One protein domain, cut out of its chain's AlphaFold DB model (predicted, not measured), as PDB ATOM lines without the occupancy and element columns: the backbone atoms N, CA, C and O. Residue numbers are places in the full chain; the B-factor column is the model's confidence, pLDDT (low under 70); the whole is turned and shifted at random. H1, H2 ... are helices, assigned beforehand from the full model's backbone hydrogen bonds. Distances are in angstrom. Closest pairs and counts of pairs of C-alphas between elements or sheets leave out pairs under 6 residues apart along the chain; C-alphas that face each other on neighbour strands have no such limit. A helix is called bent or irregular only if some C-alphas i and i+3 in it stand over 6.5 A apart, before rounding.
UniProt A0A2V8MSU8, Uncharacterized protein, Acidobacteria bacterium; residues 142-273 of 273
ATOM      1  N   SER A 142      20.877 101.586 188.526       89.94
ATOM      2  CA  SER A 142      20.232 101.725 187.205       89.94
ATOM      3  C   SER A 142      20.803 102.826 186.321       89.94
ATOM      4  O   SER A 142      20.372 102.967 185.179       89.94
ATOM      5  N   VAL A 143      21.733 103.623 186.839       92.19
ATOM      6  CA  VAL A 143      22.362 104.707 186.087       92.19
ATOM      7  C   VAL A 143      23.855 104.497 185.871       92.19
ATOM      8  O   VAL A 143      24.508 105.379 185.332       92.19
ATOM      9  N   GLN A 144      24.429 103.370 186.300       92.69
ATOM     10  CA  GLN A 144      25.880 103.189 186.283       92.69
ATOM     11  C   GLN A 144      26.305 101.720 186.264       92.69
ATOM     12  O   GLN A 144      25.599 100.850 186.750       92.69
ATOM     13  N   SER A 145      27.514 101.458 185.777       92.81
ATOM     14  CA  SER A 145      28.188 100.154 185.841       92.81
ATOM     15  C   SER A 145      29.639 100.340 186.314       92.81
ATOM     16  O   SER A 145      30.106 101.481 186.348       92.81
ATOM     17  N   PRO A 146      30.387  99.269 186.653       90.50
ATOM     18  CA  PRO A 146      31.798  99.393 187.029       90.50
ATOM     19  C   PRO A 146      32.654 100.144 185.996       90.50
ATOM     20  O   PRO A 146      33.494 100.953 186.377       90.50
ATOM     21  N   ASP A 147      32.392  99.931 184.702       91.25
ATOM     22  CA  ASP A 147      33.135 100.570 183.606       91.25
ATOM     23  C   ASP A 147      32.598 101.969 183.250       91.25
ATOM     24  O   ASP A 147      33.271 102.755 182.584       91.25
ATOM     25  N   ARG A 148      31.367 102.287 183.676       94.38
ATOM     26  CA  ARG A 148      30.682 103.570 183.440       94.38
ATOM     27  C   ARG A 148      30.015 104.059 184.731       94.38
ATOM     28  O   ARG A 148      28.797 103.913 184.878       94.38
ATOM     29  N   PRO A 149      30.779 104.614 185.685       95.06
ATOM     30  CA  PRO A 149      30.277 104.974 187.007       95.06
ATOM     31  C   PRO A 149      29.564 106.345 187.014       95.06
ATOM     32  O   PRO A 149      29.893 107.202 187.830       95.06
ATOM     33  N   TYR A 150      28.603 106.573 186.107       95.75
ATOM     34  CA  TYR A 150      28.029 107.905 185.842       95.75
ATOM     35  C   TYR A 150      27.496 108.618 187.089       95.75
ATOM     36  O   TYR A 150      27.779 109.799 187.283       95.75
ATOM     37  N   GLY A 151      26.758 107.917 187.957       94.38
ATOM     38  CA  GLY A 151      26.239 108.502 189.194       94.38
ATOM     39  C   GLY A 151      27.363 108.979 190.117       94.38
ATOM     40  O   GLY A 151      27.347 110.118 190.577       94.38
ATOM     41  N   VAL A 152      28.377 108.140 190.344       94.12
ATOM     42  CA  VAL A 152      29.555 108.492 191.155       94.12
ATOM     43  C   VAL A 152      30.323 109.669 190.550       94.12
ATOM     44  O   VAL A 152      30.678 110.602 191.273       94.12
ATOM     45  N   GLU A 153      30.560 109.648 189.238       96.00
ATOM     46  CA  GLU A 153      31.281 110.708 188.529       96.00
ATOM     47  C   GLU A 153      30.530 112.044 188.603       96.00
ATOM     48  O   GLU A 153      31.136 113.075 188.904       96.00
ATOM     49  N   LEU A 154      29.204 112.027 188.424       95.75
ATOM     50  CA  LEU A 154      28.357 113.209 188.561       95.75
ATOM     51  C   LEU A 154      28.509 113.838 189.951       95.75
ATOM     52  O   LEU A 154      28.796 115.030 190.054       95.75
ATOM     53  N   PHE A 155      28.355 113.049 191.018       94.56
ATOM     54  CA  PHE A 155      28.477 113.554 192.390       94.56
ATOM     55  C   PHE A 155      29.877 114.094 192.694       94.56
ATOM     56  O   PHE A 155      30.002 115.140 193.334       94.56
ATOM     57  N   ASP A 156      30.936 113.425 192.231       95.12
ATOM     58  CA  ASP A 156      32.304 113.893 192.453       95.12
ATOM     59  C   ASP A 156      32.580 115.229 191.745       95.12
ATOM     60  O   ASP A 156      33.155 116.139 192.349       95.12
ATOM     61  N   LEU A 157      32.126 115.381 190.497       96.56
ATOM     62  CA  LEU A 157      32.284 116.617 189.727       96.56
ATOM     63  C   LEU A 157      31.473 117.772 190.322       96.56
ATOM     64  O   LEU A 157      32.016 118.871 190.463       96.56
ATOM     65  N   VAL A 158      30.219 117.527 190.722       95.62
ATOM     66  CA  VAL A 158      29.369 118.530 191.390       95.62
ATOM     67  C   VAL A 158      30.005 118.980 192.705       95.62
ATOM     68  O   VAL A 158      30.197 120.176 192.913       95.62
ATOM     69  N   ARG A 159      30.456 118.042 193.549       92.31
ATOM     70  CA  ARG A 159      31.140 118.350 194.818       92.31
ATOM     71  C   ARG A 159      32.420 119.170 194.621       92.31
ATOM     72  O   ARG A 159      32.775 119.973 195.479       92.31
ATOM     73  N   LYS A 160      33.123 118.971 193.503       94.25
ATOM     74  CA  LYS A 160      34.329 119.729 193.127       94.25
ATOM     75  C   LYS A 160      34.021 121.061 192.426       94.25
ATOM     76  O   LYS A 160      34.957 121.744 192.017       94.25
ATOM     77  N   GLY A 161      32.750 121.424 192.241       94.38
ATOM     78  CA  GLY A 161      32.335 122.634 191.525       94.38
ATOM     79  C   GLY A 161      32.603 122.598 190.015       94.38
ATOM     80  O   GLY A 161      32.525 123.626 189.344       94.38
ATOM     81  N   ARG A 162      32.915 121.427 189.443       97.06
ATOM     82  CA  ARG A 162      33.245 121.245 188.017       97.06
ATOM     83  C   ARG A 162      31.976 121.094 187.180       97.06
ATOM     84  O   ARG A 162      31.781 120.095 186.489       97.06
ATOM     85  N   MET A 163      31.100 122.095 187.239       96.75
ATOM     86  CA  MET A 163      29.735 121.980 186.717       96.75
ATOM     87  C   MET A 163      29.649 121.728 185.213       96.75
ATOM     88  O   MET A 163      28.813 120.945 184.774       96.75
ATOM     89  N   GLN A 164      30.545 122.309 184.414       97.69
ATOM     90  CA  GLN A 164      30.570 122.059 182.968       97.69
ATOM     91  C   GLN A 164      30.850 120.590 182.627       97.69
ATOM     92  O   GLN A 164      30.351 120.069 181.635       97.69
ATOM     93  N   GLU A 165      31.643 119.908 183.447       98.31
ATOM     94  CA  GLU A 165      31.972 118.497 183.255       98.31
ATOM     95  C   GLU A 165      30.895 117.600 183.854       98.31
ATOM     96  O   GLU A 165      30.470 116.651 183.200       98.31
ATOM     97  N   ALA A 166      30.375 117.966 185.031       97.25
ATOM     98  CA  ALA A 166      29.221 117.308 185.636       97.25
ATOM     99  C   ALA A 166      28.042 117.247 184.654       97.25
ATOM    100  O   ALA A 166      27.429 116.199 184.478       97.25
ATOM    101  N   MET A 167      27.771 118.345 183.941       97.88
ATOM    102  CA  MET A 167      26.691 118.378 182.959       97.88
ATOM    103  C   MET A 167      26.953 117.478 181.747       97.88
ATOM    104  O   MET A 167      26.004 116.904 181.223       97.88
ATOM    105  N   LYS A 168      28.205 117.279 181.314       97.94
ATOM    106  CA  LYS A 168      28.510 116.307 180.243       97.94
ATOM    107  C   LYS A 168      28.139 114.885 180.669       97.94
ATOM    108  O   LYS A 168      27.505 114.175 179.894       97.94
ATOM    109  N   VAL A 169      28.485 114.509 181.901       97.19
ATOM    110  CA  VAL A 169      28.122 113.213 182.499       97.19
ATOM    111  C   VAL A 169      26.607 113.085 182.635       97.19
ATOM    112  O   VAL A 169      26.035 112.078 182.227       97.19
ATOM    113  N   TYR A 170      25.939 114.129 183.133       96.44
ATOM    114  CA  TYR A 170      24.482 114.172 183.231       96.44
ATOM    115  C   TYR A 170      23.807 113.905 181.878       96.44
ATOM    116  O   TYR A 170      22.954 113.028 181.790       96.44
ATOM    117  N   TRP A 171      24.224 114.585 180.805       96.88
ATOM    118  CA  TRP A 171      23.636 114.389 179.475       96.88
ATOM    119  C   TRP A 171      23.888 112.991 178.899       96.88
ATOM    120  O   TRP A 171      23.040 112.470 178.180       96.88
ATOM    121  N   GLN A 172      25.021 112.362 179.225       96.00
ATOM    122  CA  GLN A 172      25.272 110.961 178.867       96.00
ATOM    123  C   GLN A 172      24.361 109.998 179.638       96.00
ATOM    124  O   GLN A 172      23.928 108.990 179.086       96.00
ATOM    125  N   MET A 173      24.058 110.315 180.897       94.81
ATOM    126  CA  MET A 173      23.234 109.504 181.793       94.81
ATOM    127  C   MET A 173      21.725 109.705 181.580       94.81
ATOM    128  O   MET A 173      20.953 108.787 181.853       94.81
ATOM    129  N   LEU A 174      21.297 110.867 181.074       95.00
ATOM    130  CA  LEU A 174      19.890 111.266 180.953       95.00
ATOM    131  C   LEU A 174      18.977 110.209 180.302       95.00
ATOM    132  O   LEU A 174      17.917 109.951 180.870       95.00
ATOM    133  N   PRO A 175      19.362 109.509 179.212       95.69
ATOM    134  CA  PRO A 175      18.509 108.464 178.642       95.69
ATOM    135  C   PRO A 175      18.128 107.352 179.637       95.69
ATOM    136  O   PRO A 175      17.040 106.788 179.536       95.69
ATOM    137  N   LEU A 176      19.003 107.027 180.601       93.88
ATOM    138  CA  LEU A 176      18.700 106.067 181.671       93.88
ATOM    139  C   LEU A 176      17.678 106.644 182.651       93.88
ATOM    140  O   LEU A 176      16.748 105.943 183.042       93.88
ATOM    141  N   ILE A 177      17.852 107.911 183.038       91.19
ATOM    142  CA  ILE A 177      16.952 108.610 183.958       91.19
ATOM    143  C   ILE A 177      15.546 108.667 183.357       91.19
ATOM    144  O   ILE A 177      14.602 108.183 183.982       91.19
ATOM    145  N   ASP A 178      15.420 109.144 182.117       91.81
ATOM    146  CA  ASP A 178      14.149 109.233 181.391       91.81
ATOM    147  C   ASP A 178      13.432 107.878 181.327       91.81
ATOM    148  O   ASP A 178      12.229 107.782 181.585       91.81
ATOM    149  N   LEU A 179      14.170 106.797 181.049       91.69
ATOM    150  CA  LEU A 179      13.586 105.461 180.992       91.69
ATOM    151  C   LEU A 179      13.058 105.001 182.358       91.69
ATOM    152  O   LEU A 179      11.971 104.424 182.426       91.69
ATOM    153  N   ILE A 180      13.794 105.252 183.446       88.38
ATOM    154  CA  ILE A 180      13.345 104.945 184.816       88.38
ATOM    155  C   ILE A 180      12.034 105.685 185.112       88.38
ATOM    156  O   ILE A 180      11.090 105.083 185.632       88.38
ATOM    157  N   TYR A 181      11.940 106.960 184.734       83.19
ATOM    158  CA  TYR A 181      10.711 107.741 184.862       83.19
ATOM    159  C   TYR A 181       9.547 107.140 184.077       83.19
ATOM    160  O   TYR A 181       8.432 107.032 184.592       83.19
ATOM    161  N   GLU A 182       9.789 106.721 182.843       86.19
ATOM    162  CA  GLU A 182       8.725 106.237 181.976       86.19
ATOM    163  C   GLU A 182       8.160 104.882 182.421       86.19
ATOM    164  O   GLU A 182       6.939 104.711 182.453       86.19
ATOM    165  N   ILE A 183       9.032 103.933 182.785       83.94
ATOM    166  CA  ILE A 183       8.621 102.542 183.042       83.94
ATOM    167  C   ILE A 183       8.463 102.213 184.529       83.94
ATOM    168  O   ILE A 183       7.701 101.312 184.857       83.94
ATOM    169  N   GLN A 184       9.163 102.906 185.440       77.00
ATOM    170  CA  GLN A 184       9.112 102.599 186.877       77.00
ATOM    171  C   GLN A 184       8.382 103.645 187.707       77.00
ATOM    172  O   GLN A 184       7.655 103.267 188.619       77.00
ATOM    173  N   ALA A 185       8.556 104.944 187.441       69.88
ATOM    174  CA  ALA A 185       7.973 105.967 188.316       69.88
ATOM    175  C   ALA A 185       6.442 105.894 188.381       69.88
ATOM    176  O   ALA A 185       5.859 106.173 189.425       69.88
ATOM    177  N   ARG A 186       5.800 105.461 187.291       70.56
ATOM    178  CA  ARG A 186       4.347 105.238 187.219       70.56
ATOM    179  C   ARG A 186       3.847 104.097 188.108       70.56
ATOM    180  O   ARG A 186       2.649 104.011 188.320       70.56
ATOM    181  N   LEU A 187       4.751 103.248 188.593       73.56
ATOM    182  CA  LEU A 187       4.469 102.093 189.449       73.56
ATOM    183  C   LEU A 187       4.692 102.409 190.940       73.56
ATOM    184  O   LEU A 187       4.666 101.513 191.779       73.56
ATOM    185  N   LEU A 188       5.028 103.662 191.274       70.56
ATOM    186  CA  LEU A 188       5.323 104.105 192.637       70.56
ATOM    187  C   LEU A 188       4.113 104.845 193.234       70.56
ATOM    188  O   LEU A 188       4.138 106.064 193.407       70.56
ATOM    189  N   GLY A 189       3.051 104.107 193.555       61.69
ATOM    190  CA  GLY A 189       1.924 104.576 194.372       61.69
ATOM    191  C   GLY A 189       2.163 104.450 195.886       61.69
ATOM    192  O   GLY A 189       3.061 103.744 196.339       61.69
ATOM    193  N   ALA A 190       1.347 105.132 196.703       52.69
ATOM    194  CA  ALA A 190       1.453 105.085 198.172       52.69
ATOM    195  C   ALA A 190       1.127 103.703 198.774       52.69
ATOM    196  O   ALA A 190       1.653 103.393 199.845       52.69
ATOM    197  N   ASP A 191       0.320 102.915 198.056       55.91
ATOM    198  CA  ASP A 191      -0.143 101.561 198.392       55.91
ATOM    199  C   ASP A 191       0.205 100.539 197.287       55.91
ATOM    200  O   ASP A 191      -0.237  99.391 197.329       55.91
ATOM    201  N   GLU A 192       0.974 100.952 196.272       57.03
ATOM    202  CA  GLU A 192       1.365 100.080 195.165       57.03
ATOM    203  C   GLU A 192       2.675  99.351 195.467       57.03
ATOM    204  O   GLU A 192       3.562  99.876 196.151       57.03
ATOM    205  N   PRO A 193       2.833  98.132 194.945       64.81
ATOM    206  CA  PRO A 193       4.064  97.391 195.105       64.81
ATOM    207  C   PRO A 193       5.234  98.027 194.366       64.81
ATOM    208  O   PRO A 193       5.148  98.398 193.196       64.81
ATOM    209  N   HIS A 194       6.383  98.066 195.034       77.81
ATOM    210  CA  HIS A 194       7.619  98.504 194.409       77.81
ATOM    211  C   HIS A 194       7.968  97.622 193.194       77.81
ATOM    212  O   HIS A 194       7.807  96.399 193.251       77.81
ATOM    213  N   PRO A 195       8.512  98.199 192.104       85.19
ATOM    214  CA  PRO A 195       8.861  97.467 190.887       85.19
ATOM    215  C   PRO A 195      10.163  96.661 191.056       85.19
ATOM    216  O   PRO A 195      11.107  96.795 190.278       85.19
ATOM    217  N   TRP A 196      10.230  95.801 192.076       86.81
ATOM    218  CA  TRP A 196      11.416  95.033 192.462       86.81
ATOM    219  C   TRP A 196      11.990  94.199 191.313       86.81
ATOM    220  O   TRP A 196      13.207  94.096 191.171       86.81
ATOM    221  N   GLN A 197      11.128  93.649 190.453       87.62
ATOM    222  CA  GLN A 197      11.564  92.867 189.297       87.62
ATOM    223  C   GLN A 197      12.330  93.742 188.295       87.62
ATOM    224  O   GLN A 197      13.366  93.334 187.772       87.62
ATOM    225  N   HIS A 198      11.868  94.978 188.085       90.12
ATOM    226  CA  HIS A 198      12.564  95.946 187.245       90.12
ATOM    227  C   HIS A 198      13.891  96.365 187.891       90.12
ATOM    228  O   HIS A 198      14.901  96.435 187.197       90.12
ATOM    229  N   MET A 199      13.918  96.590 189.213       89.56
ATOM    230  CA  MET A 199      15.154  96.919 189.939       89.56
ATOM    231  C   MET A 199      16.228  95.854 189.757       89.56
ATOM    232  O   MET A 199      17.363  96.176 189.412       89.56
ATOM    233  N   LYS A 200      15.869  94.581 189.962       91.31
ATOM    234  CA  LYS A 200      16.801  93.467 189.787       91.31
ATOM    235  C   LYS A 200      17.302  93.359 188.353       91.31
ATOM    236  O   LYS A 200      18.460  93.005 188.150       91.31
ATOM    237  N   TYR A 201      16.454  93.665 187.372       93.00
ATOM    238  CA  TYR A 201      16.862  93.654 185.972       93.00
ATOM    239  C   TYR A 201      17.857  94.769 185.655       93.00
ATOM    240  O   TYR A 201      18.897  94.485 185.067       93.00
ATOM    241  N   TYR A 202      17.600  96.000 186.111       92.62
ATOM    242  CA  TYR A 202      18.567  97.099 186.017       92.62
ATOM    243  C   TYR A 202      19.888  96.737 186.691       92.62
ATOM    244  O   TYR A 202      20.939  96.818 186.068       92.62
ATOM    245  N   GLN A 203      19.840  96.259 187.934       92.19
ATOM    246  CA  GLN A 203      21.039  95.839 188.650       92.19
ATOM    247  C   GLN A 203      21.830  94.787 187.855       92.19
ATOM    248  O   GLN A 203      23.054  94.855 187.775       92.19
ATOM    249  N   TRP A 204      21.143  93.819 187.249       93.94
ATOM    250  CA  TRP A 204      21.766  92.757 186.467       93.94
ATOM    251  C   TRP A 204      22.418  93.251 185.171       93.94
ATOM    252  O   TRP A 204      23.588  92.935 184.938       93.94
ATOM    253  N   VAL A 205      21.715  94.053 184.356       93.94
ATOM    254  CA  VAL A 205      22.304  94.602 183.116       93.94
ATOM    255  C   VAL A 205      23.512  95.494 183.412       93.94
ATOM    256  O   VAL A 205      24.426  95.566 182.598       93.94
ATOM    257  N   MET A 206      23.556  96.094 184.603       92.56
ATOM    258  CA  MET A 206      24.642  96.953 185.081       92.56
ATOM    259  C   MET A 206      25.802  96.190 185.742       92.56
ATOM    260  O   MET A 206      26.801  96.789 186.138       92.56
ATOM    261  N   GLY A 207      25.711  94.860 185.836       90.06
ATOM    262  CA  GLY A 207      26.800  93.996 186.298       90.06
ATOM    263  C   GLY A 207      26.531  93.207 187.575       90.06
ATOM    264  O   GLY A 207      27.331  92.328 187.910       90.06
ATOM    265  N   GLY A 208      25.416  93.460 188.253       92.38
ATOM    266  CA  GLY A 208      25.000  92.732 189.446       92.38
ATOM    267  C   GLY A 208      24.469  91.324 189.167       92.38
ATOM    268  O   GLY A 208      24.551  90.793 188.059       92.38
ATOM    269  N   ASN A 209      23.944  90.683 190.215       93.06
ATOM    270  CA  ASN A 209      23.593  89.265 190.149       93.06
ATOM    271  C   ASN A 209      22.272  88.993 189.414       93.06
ATOM    272  O   ASN A 209      22.179  87.980 188.733       93.06
ATOM    273  N   GLY A 210      21.261  89.854 189.547       91.12
ATOM    274  CA  GLY A 210      19.914  89.562 189.048       91.12
ATOM    275  C   GLY A 210      19.205  88.463 189.845       91.12
ATOM    276  O   GLY A 210      19.405  88.323 191.057       91.12
ATOM    277  N   GLY A 211      18.374  87.687 189.156       91.62
ATOM    278  CA  GLY A 211      17.545  86.617 189.711       91.62
ATOM    279  C   GLY A 211      16.074  87.013 189.770       91.62
ATOM    280  O   GLY A 211      15.751  88.133 190.171       91.62
ATOM    281  N   LEU A 212      15.178  86.080 189.446       90.19
ATOM    282  CA  LEU A 212      13.746  86.276 189.689       90.19
ATOM    283  C   LEU A 212      13.462  86.478 191.188       90.19
ATOM    284  O   LEU A 212      14.244  86.088 192.063       90.19
ATOM    285  N   LEU A 213      12.350  87.141 191.492       84.81
ATOM    286  CA  LEU A 213      11.874  87.280 192.865       84.81
ATOM    287  C   LEU A 213      11.180  85.992 193.327       84.81
ATOM    288  O   LEU A 213      10.426  85.402 192.551       84.81
ATOM    289  N   PRO A 214      11.392  85.559 194.580       79.19
ATOM    290  CA  PRO A 214      10.549  84.541 195.187       79.19
ATOM    291  C   PRO A 214       9.205  85.187 195.540       79.19
ATOM    292  O   PRO A 214       9.122  85.889 196.540       79.19
ATOM    293  N   LEU A 215       8.176  85.003 194.712       71.50
ATOM    294  CA  LEU A 215       6.867  85.595 195.001       71.50
ATOM    295  C   LEU A 215       6.095  84.780 196.035       71.50
ATOM    296  O   LEU A 215       5.954  83.563 195.896       71.50
ATOM    297  N   GLY A 216       5.545  85.477 197.027       68.88
ATOM    298  CA  GLY A 216       4.505  84.949 197.909       68.88
ATOM    299  C   GLY A 216       3.092  85.106 197.327       68.88
ATOM    300  O   GLY A 216       2.863  85.875 196.397       68.88
ATOM    301  N   ASN A 217       2.105  84.427 197.924       60.31
ATOM    302  CA  ASN A 217       0.711  84.394 197.437       60.31
ATOM    303  C   ASN A 217      -0.021  85.757 197.426       60.31
ATOM    304  O   ASN A 217      -1.052  85.870 196.770       60.31
ATOM    305  N   ASN A 218       0.484  86.773 198.134       56.94
ATOM    306  CA  ASN A 218      -0.164  88.086 198.295       56.94
ATOM    307  C   ASN A 218       0.666  89.252 197.727       56.94
ATOM    308  O   ASN A 218       0.366  90.415 197.997       56.94
ATOM    309  N   GLU A 219       1.728  88.965 196.974       66.00
ATOM    310  CA  GLU A 219       2.584  89.998 196.395       66.00
ATOM    311  C   GLU A 219       2.068  90.366 195.005       66.00
ATOM    312  O   GLU A 219       2.294  89.660 194.026       66.00
ATOM    313  N   SER A 220       1.370  91.496 194.900       75.75
ATOM    314  CA  SER A 220       1.282  92.175 193.611       75.75
ATOM    315  C   SER A 220       2.689  92.688 193.324       75.75
ATOM    316  O   SER A 220       3.216  93.413 194.148       75.75
ATOM    317  N   VAL A 221       3.356  92.291 192.245       80.25
ATOM    318  CA  VAL A 221       4.609  92.925 191.803       80.25
ATOM    319  C   VAL A 221       4.426  93.287 190.337       80.25
ATOM    320  O   VAL A 221       3.975  92.440 189.562       80.25
ATOM    321  N   PRO A 222       4.761  94.520 189.914       83.31
ATOM    322  CA  PRO A 222       4.599  94.905 188.524       83.31
ATOM    323  C   PRO A 222       5.398  93.986 187.603       83.31
ATOM    324  O   PRO A 222       6.591  93.738 187.814       83.31
ATOM    325  N   VAL A 223       4.731  93.506 186.559       84.94
ATOM    326  CA  VAL A 223       5.325  92.620 185.563       84.94
ATOM    327  C   VAL A 223       6.362  93.383 184.746       84.94
ATOM    328  O   VAL A 223       6.066  94.430 184.177       84.94
ATOM    329  N   LEU A 224       7.575  92.837 184.652       88.06
ATOM    330  CA  LEU A 224       8.605  93.347 183.752       88.06
ATOM    331  C   LEU A 224       8.412  92.712 182.373       88.06
ATOM    332  O   LEU A 224       8.797  91.561 182.168       88.06
ATOM    333  N   THR A 225       7.827  93.450 181.432       90.88
ATOM    334  CA  THR A 225       7.536  92.949 180.077       90.88
ATOM    335  C   THR A 225       8.802  92.753 179.237       90.88
ATOM    336  O   THR A 225       9.828  93.393 179.477       90.88
ATOM    337  N   SER A 226       8.731  91.895 178.216       92.12
ATOM    338  CA  SER A 226       9.797  91.721 177.215       92.12
ATOM    339  C   SER A 226      10.170  93.029 176.514       92.12
ATOM    340  O   SER A 226      11.353  93.320 176.349       92.12
ATOM    341  N   GLU A 227       9.177  93.860 176.195       93.00
ATOM    342  CA  GLU A 227       9.382  95.207 175.663       93.00
ATOM    343  C   GLU A 227      10.207  96.072 176.628       93.00
ATOM    344  O   GLU A 227      11.217  96.649 176.233       93.00
ATOM    345  N   SER A 228       9.840  96.107 177.914       92.56
ATOM    346  CA  SER A 228      10.581  96.870 178.926       92.56
ATOM    347  C   SER A 228      12.023  96.374 179.063       92.56
ATOM    348  O   SER A 228      12.947  97.184 179.124       92.56
ATOM    349  N   ARG A 229      12.244  95.050 179.044       93.44
ATOM    350  CA  ARG A 229      13.592  94.451 179.056       93.44
ATOM    351  C   ARG A 229      14.426  94.900 177.859       93.44
ATOM    352  O   ARG A 229      15.571  95.318 178.040       93.44
ATOM    353  N   GLN A 230      13.852  94.859 176.659       94.25
ATOM    354  CA  GLN A 230      14.534  95.288 175.440       94.25
ATOM    355  C   GLN A 230      14.899  96.774 175.505       94.25
ATOM    356  O   GLN A 230      16.051  97.140 175.280       94.25
ATOM    357  N   ARG A 231      13.957  97.623 175.926       95.31
ATOM    358  CA  ARG A 231      14.178  99.066 176.090       95.31
ATOM    359  C   ARG A 231      15.287  99.388 177.092       95.31
ATOM    360  O   ARG A 231      16.096 100.281 176.832       95.31
ATOM    361  N   ILE A 232      15.359  98.654 178.206       94.69
ATOM    362  CA  ILE A 232      16.451  98.775 179.185       94.69
ATOM    363  C   ILE A 232      17.795  98.463 178.522       94.69
ATOM    364  O   ILE A 232      18.722  99.269 178.614       94.69
ATOM    365  N   ARG A 233      17.906  97.336 177.808       95.06
ATOM    366  CA  ARG A 233      19.150  96.943 177.125       95.06
ATOM    367  C   ARG A 233      19.570  97.939 176.050       95.06
ATOM    368  O   ARG A 233      20.737  98.319 176.000       95.06
ATOM    369  N   ASP A 234      18.634  98.379 175.219       95.62
ATOM    370  CA  ASP A 234      18.906  99.338 174.146       95.62
ATOM    371  C   ASP A 234      19.387 100.674 174.709       95.62
ATOM    372  O   ASP A 234      20.313 101.282 174.174       95.62
ATOM    373  N   THR A 235      18.804 101.111 175.823       96.44
ATOM    374  CA  THR A 235      19.223 102.339 176.505       96.44
ATOM    375  C   THR A 235      20.615 102.186 177.110       96.44
ATOM    376  O   THR A 235      21.443 103.066 176.902       96.44
ATOM    377  N   CYS A 236      20.927 101.045 177.741       95.44
ATOM    378  CA  CYS A 236      22.285 100.739 178.212       95.44
ATOM    379  C   CYS A 236      23.312 100.823 177.070       95.44
ATOM    380  O   CYS A 236      24.341 101.482 177.211       95.44
ATOM    381  N   LYS A 237      23.008 100.234 175.906       94.12
ATOM    382  CA  LYS A 237      23.886 100.288 174.724       94.12
ATOM    383  C   LYS A 237      24.107 101.717 174.233       94.12
ATOM    384  O   LYS A 237      25.245 102.092 173.956       94.12
ATOM    385  N   LYS A 238      23.044 102.530 174.165       95.19
ATOM    386  CA  LYS A 238      23.124 103.946 173.755       95.19
ATOM    387  C   LYS A 238      24.055 104.765 174.647       95.19
ATOM    388  O   LYS A 238      24.754 105.637 174.143       95.19
ATOM    389  N   VAL A 239      24.090 104.466 175.944       95.56
ATOM    390  CA  VAL A 239      24.962 105.139 176.921       95.56
ATOM    391  C   VAL A 239      26.296 104.412 177.130       95.56
ATOM    392  O   VAL A 239      27.004 104.680 178.095       95.56
ATOM    393  N   GLY A 240      26.666 103.480 176.248       94.19
ATOM    394  CA  GLY A 240      27.973 102.818 176.285       94.19
ATOM    395  C   GLY A 240      28.168 101.834 177.443       94.19
ATOM    396  O   GLY A 240      29.309 101.620 177.856       94.19
ATOM    397  N   ILE A 241      27.082 101.253 177.963       94.00
ATOM    398  CA  ILE A 241      27.090 100.164 178.947       94.00
ATOM    399  C   ILE A 241      26.798  98.836 178.241       94.00
ATOM    400  O   ILE A 241      25.789  98.685 177.546       94.00
ATOM    401  N   THR A 242      27.668  97.846 178.445       89.19
ATOM    402  CA  THR A 242      27.516  96.512 177.857       89.19
ATOM    403  C   THR A 242      26.403  95.729 178.547       89.19
ATOM    404  O   THR A 242      26.550  95.270 179.678       89.19
ATOM    405  N   ALA A 243      25.313  95.506 177.816       86.56
ATOM    406  CA  ALA A 243      24.150  94.749 178.271       86.56
ATOM    407  C   ALA A 243      23.896  93.489 177.422       86.56
ATOM    408  O   ALA A 243      22.755  93.052 177.307       86.56
ATOM    409  N   ASP A 244      24.928  92.906 176.804       84.44
ATOM    410  CA  ASP A 244      24.816  91.690 175.987       84.44
ATOM    411  C   ASP A 244      25.011  90.441 176.849       84.44
ATOM    412  O   ASP A 244      26.122  89.974 177.083       84.44
ATOM    413  N   ARG A 245      23.897  89.935 177.382       88.00
ATOM    414  CA  ARG A 245      23.858  88.776 178.286       88.00
ATOM    415  C   ARG A 245      22.608  87.951 178.043       88.00
ATOM    416  O   ARG A 245      21.550  88.530 177.782       88.00
ATOM    417  N   ALA A 246      22.708  86.633 178.182       91.69
ATOM    418  CA  ALA A 246      21.563  85.741 178.032       91.69
ATOM    419  C   ALA A 246      20.492  86.041 179.094       91.69
ATOM    420  O   ALA A 246      20.807  86.151 180.275       91.69
ATOM    421  N   ASP A 247      19.225  86.141 178.686       90.75
ATOM    422  CA  ASP A 247      18.089  86.337 179.604       90.75
ATOM    423  C   ASP A 247      18.018  85.229 180.675       90.75
ATOM    424  O   ASP A 247      17.672  85.489 181.824       90.75
ATOM    425  N   GLU A 248      18.423  84.004 180.333       94.00
ATOM    426  CA  GLU A 248      18.519  82.894 181.285       94.00
ATOM    427  C   GLU A 248      19.451  83.204 182.471       94.00
ATOM    428  O   GLU A 248      19.137  82.825 183.601       94.00
ATOM    429  N   GLU A 249      20.546  83.943 182.250       95.56
ATOM    430  CA  GLU A 249      21.450  84.370 183.326       95.56
ATOM    431  C   GLU A 249      20.719  85.277 184.324       95.56
ATOM    432  O   GLU A 249      20.896  85.120 185.533       95.56
ATOM    433  N   PHE A 250      19.858  86.185 183.848       95.06
ATOM    434  CA  PHE A 250      19.026  87.000 184.732       95.06
ATOM    435  C   PHE A 250      18.079  86.132 185.558       95.06
ATOM    436  O   PHE A 250      17.918  86.386 186.746       95.06
ATOM    437  N   MET A 251      17.454  85.116 184.959       93.88
ATOM    438  CA  MET A 251      16.424  84.324 185.636       93.88
ATOM    439  C   MET A 251      16.978  83.575 186.853       93.88
ATOM    440  O   MET A 251      16.400  83.639 187.939       93.88
ATOM    441  N   VAL A 252      18.116  82.897 186.683       94.56
ATOM    442  CA  VAL A 252      18.758  82.117 187.758       94.56
ATOM    443  C   VAL A 252      19.713  82.956 188.613       94.56
ATOM    444  O   VAL A 252      20.071  82.571 189.725       94.56
ATOM    445  N   GLY A 253      20.119  84.117 188.105       95.12
ATOM    446  CA  GLY A 253      21.141  84.977 188.677       95.12
ATOM    447  C   GLY A 253      22.556  84.567 188.255       95.12
ATOM    448  O   GLY A 253      22.919  83.389 188.247       95.12
ATOM    449  N   ARG A 254      23.398  85.564 187.972       94.31
ATOM    450  CA  ARG A 254      24.759  85.424 187.427       94.31
ATOM    451  C   ARG A 254      25.625  84.400 188.168       94.31
ATOM    452  O   ARG A 254      26.287  83.577 187.542       94.31
ATOM    453  N   THR A 255      25.601  84.412 189.500       94.81
ATOM    454  CA  THR A 255      26.413  83.498 190.325       94.81
ATOM    455  C   THR A 255      25.938  82.045 190.231       94.81
ATOM    456  O   THR A 255      26.741  81.120 190.328       94.81
ATOM    457  N   ALA A 256      24.634  81.801 190.077       95.50
ATOM    458  CA  ALA A 256      24.102  80.451 189.873       95.50
ATOM    459  C   ALA A 256      24.328  79.984 188.428       95.50
ATOM    460  O   ALA A 256      24.770  78.857 188.216       95.50
ATOM    461  N   TYR A 257      24.135  80.878 187.456       96.56
ATOM    462  CA  TYR A 257      24.380  80.605 186.041       96.56
ATOM    463  C   TYR A 257      25.822  80.145 185.780       96.56
ATOM    464  O   TYR A 257      26.049  79.133 185.110       96.56
ATOM    465  N   ALA A 258      26.793  80.833 186.395       95.62
ATOM    466  CA  ALA A 258      28.213  80.489 186.339       95.62
ATOM    467  C   ALA A 258      28.536  79.113 186.957       95.62
ATOM    468  O   ALA A 258      29.523  78.489 186.580       95.62
ATOM    469  N   ARG A 259      27.698  78.621 187.880       97.25
ATOM    470  CA  ARG A 259      27.804  77.279 188.484       97.25
ATOM    471  C   ARG A 259      27.085  76.189 187.683       97.25
ATOM    472  O   ARG A 259      27.060  75.046 188.117       97.25
ATOM    473  N   GLY A 260      26.512  76.531 186.529       96.56
ATOM    474  CA  GLY A 260      25.833  75.583 185.646       96.56
ATOM    475  C   GLY A 260      24.314  75.536 185.795       96.56
ATOM    476  O   GLY A 260      23.690  74.854 184.996       96.56
ATOM    477  N   VAL A 261      23.718  76.292 186.727       96.19
ATOM    478  CA  VAL A 261      22.255  76.332 186.893       96.19
ATOM    479  C   VAL A 261      21.608  76.981 185.666       96.19
ATOM    480  O   VAL A 261      22.094  78.000 185.162       96.19
ATOM    481  N   ARG A 262      20.518  76.395 185.178       95.56
ATOM    482  CA  ARG A 262      19.759  76.839 183.999       95.56
ATOM    483  C   ARG A 262      18.309  77.155 184.343       95.56
ATOM    484  O   ARG A 262      17.753  76.655 185.317       95.56
ATOM    485  N   ALA A 263      17.657  77.986 183.534       93.00
ATOM    486  CA  ALA A 263      16.266  78.379 183.754       93.00
ATOM    487  C   ALA A 263      15.285  77.211 183.577       93.00
ATOM    488  O   ALA A 263      14.141  77.316 184.020       93.00
ATOM    489  N   SER A 264      15.703  76.120 182.929       93.56
ATOM    490  CA  SER A 264      14.954  74.860 182.875       93.56
ATOM    491  C   SER A 264      14.857  74.155 184.231       93.56
ATOM    492  O   SER A 264      13.960  73.344 184.414       93.56
ATOM    493  N   GLU A 265      15.755  74.457 185.172       93.31
ATOM    494  CA  GLU A 265      15.770  73.872 186.520       93.31
ATOM    495  C   GLU A 265      14.899  74.659 187.514       93.31
ATOM    496  O   GLU A 265      14.683  74.217 188.642       93.31
ATOM    497  N   LEU A 266      14.382  75.829 187.118       89.31
ATOM    498  CA  LEU A 266      13.480  76.618 187.954       89.31
ATOM    499  C   LEU A 266      12.089  75.978 187.996       89.31
ATOM    500  O   LEU A 266      11.462  75.756 186.962       89.31
ATOM    501  N   THR A 267      11.567  75.775 189.204       87.31
ATOM    502  CA  THR A 267      10.209  75.252 189.428       87.31
ATOM    503  C   THR A 267       9.111  76.249 189.048       87.31
ATOM    504  O   THR A 267       7.978  75.847 188.799       87.31
ATOM    505  N   ALA A 268       9.437  77.543 188.979       84.44
ATOM    506  CA  ALA A 268       8.541  78.605 188.536       84.44
ATOM    507  C   ALA A 268       9.323  79.783 187.935       84.44
ATOM    508  O   ALA A 268      10.489  80.012 188.259       84.44
ATOM    509  N   LYS A 269       8.652  80.562 187.077       84.19
ATOM    510  CA  LYS A 269       9.191  81.774 186.430       84.19
ATOM    511  C   LYS A 269       8.301  82.992 186.737       84.19
ATOM    512  O   LYS A 269       7.667  83.538 185.835       84.19
ATOM    513  N   PRO A 270       8.176  83.369 188.019       78.75
ATOM    514  CA  PRO A 270       7.238  84.395 188.468       78.75
ATOM    515  C   PRO A 270       7.439  85.745 187.768       78.75
ATOM    516  O   PRO A 270       8.569  86.223 187.670       78.75
ATOM    517  N   HIS A 271       6.339  86.358 187.305       74.19
ATOM    518  CA  HIS A 271       6.306  87.667 186.625       74.19
ATOM    519  C   HIS A 271       7.360  87.851 185.514       74.19
ATOM    520  O   HIS A 271       7.755  88.977 185.202       74.19
ATOM    521  N   TYR A 272       7.804  86.747 184.906       79.88
ATOM    522  CA  TYR A 272       8.704  86.735 183.765       79.88
ATOM    523  C   TYR A 272       7.927  86.292 182.525       79.88
ATOM    524  O   TYR A 272       7.725  85.097 182.306       79.88
ATOM    525  N   VAL A 273       7.463  87.277 181.753       73.75
ATOM    526  CA  VAL A 273       6.707  87.108 180.498       73.75
ATOM    527  C   VAL A 273       7.442  87.709 179.316       73.75
ATOM    528  O   VAL A 273       8.174  88.712 179.502       73.75
TER     529      VAL A 273
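Overview. This is residues 142 to 273 of the 273 residues of an uncharacterized protein of Acidobacteria bacterium (UniProt A0A2V8MSU8). Picture a helical hairpin, H1 and H2a, at one end of the domain, whose second helix bends and goes on as H2b into a loose triangle of three helices, H2b, H3 and H4, with H3 in the middle of the domain. Two short helices, H5 and H6, lie by H3 at the end away from the hairpin, and long loops link and follow the helices. The printed part has 132 residues with six named helices, H1 to H6 in order along the chain, and no named strand; the class is all helix, though under half of the residues, 64, are in named elements. The whole is compact, with a radius of gyration of the C-alphas of 16.3 A and spans of 52 by 38 by 23 A.

Along the chain. Start at Ser 142 and go on to C-alpha 150 at (28.029, 107.905, 185.842), where H1 begins; it runs through residues 150 to 159, 14.1 A. H2, residues 163 to 183, was assigned as one helix by its hydrogen bonds, but it is bent: C-alphas 172 and 175 are 7.2 A apart. Read it as arm H2a, residues 163 to 172, 14.2 A, and arm H2b, residues 175 to 183, 12.3 A. H3 takes residues 196 to 205, 14.4 A. Find C-alpha 226 at (9.797, 91.721, 177.215); from there H4 runs to residue 238, 18.4 A. H5, residues 247 to 252, and H6, residues 254 to 257, follow, and H6 ends at C-alpha 257 at (24.380, 80.605, 186.041).

Arrangement. Look first at the hairpin of H1 and H2a: they touch, closest at the C-alphas of Leu 154 and Ala 166, 5.1 A, at a shallow tilt of 14 degrees, opposite ways. The arms H2a and H2b stand at a steep tilt of 54 degrees. H2b touches H4, closest at the C-alphas of Leu 176 and Thr 235, 6.4 A, at a shallow tilt of 14 degrees, opposite ways. H3 touches H4, closest at the C-alphas of Val 205 and Arg 233, 7.2 A, at a tilt of 37 degrees, only just steep, the same way. H2b and H3 are near each other. H3 and H5 are close but not clearly touching, with the C-alphas of Trp 204 and Phe 250 the closest at 6.6 A; so are H5 and H6, with those of Glu 249 and Tyr 257 at 5.5 A. H1 is apart from H3 and H4. Every O i to N i+4 pair is within hydrogen-bond range in H1, H2b, H3, H4 and H5; in H2a 5 of 6 are, and H6 is too short for one.

Size, cuts and confidence. The C-alphas farthest apart are those of Gly 161 and Thr 267, 52.3 A. The printed part has no cut and ends at Val 273, the chain's last residue. The links H2 to H3, 12 residues, and H3 to H4, 20 residues, are long. The mean pLDDT of the printed part is 88.7; look for values under 70 at residue 185, residues 189 to 193 and residues 216 to 219.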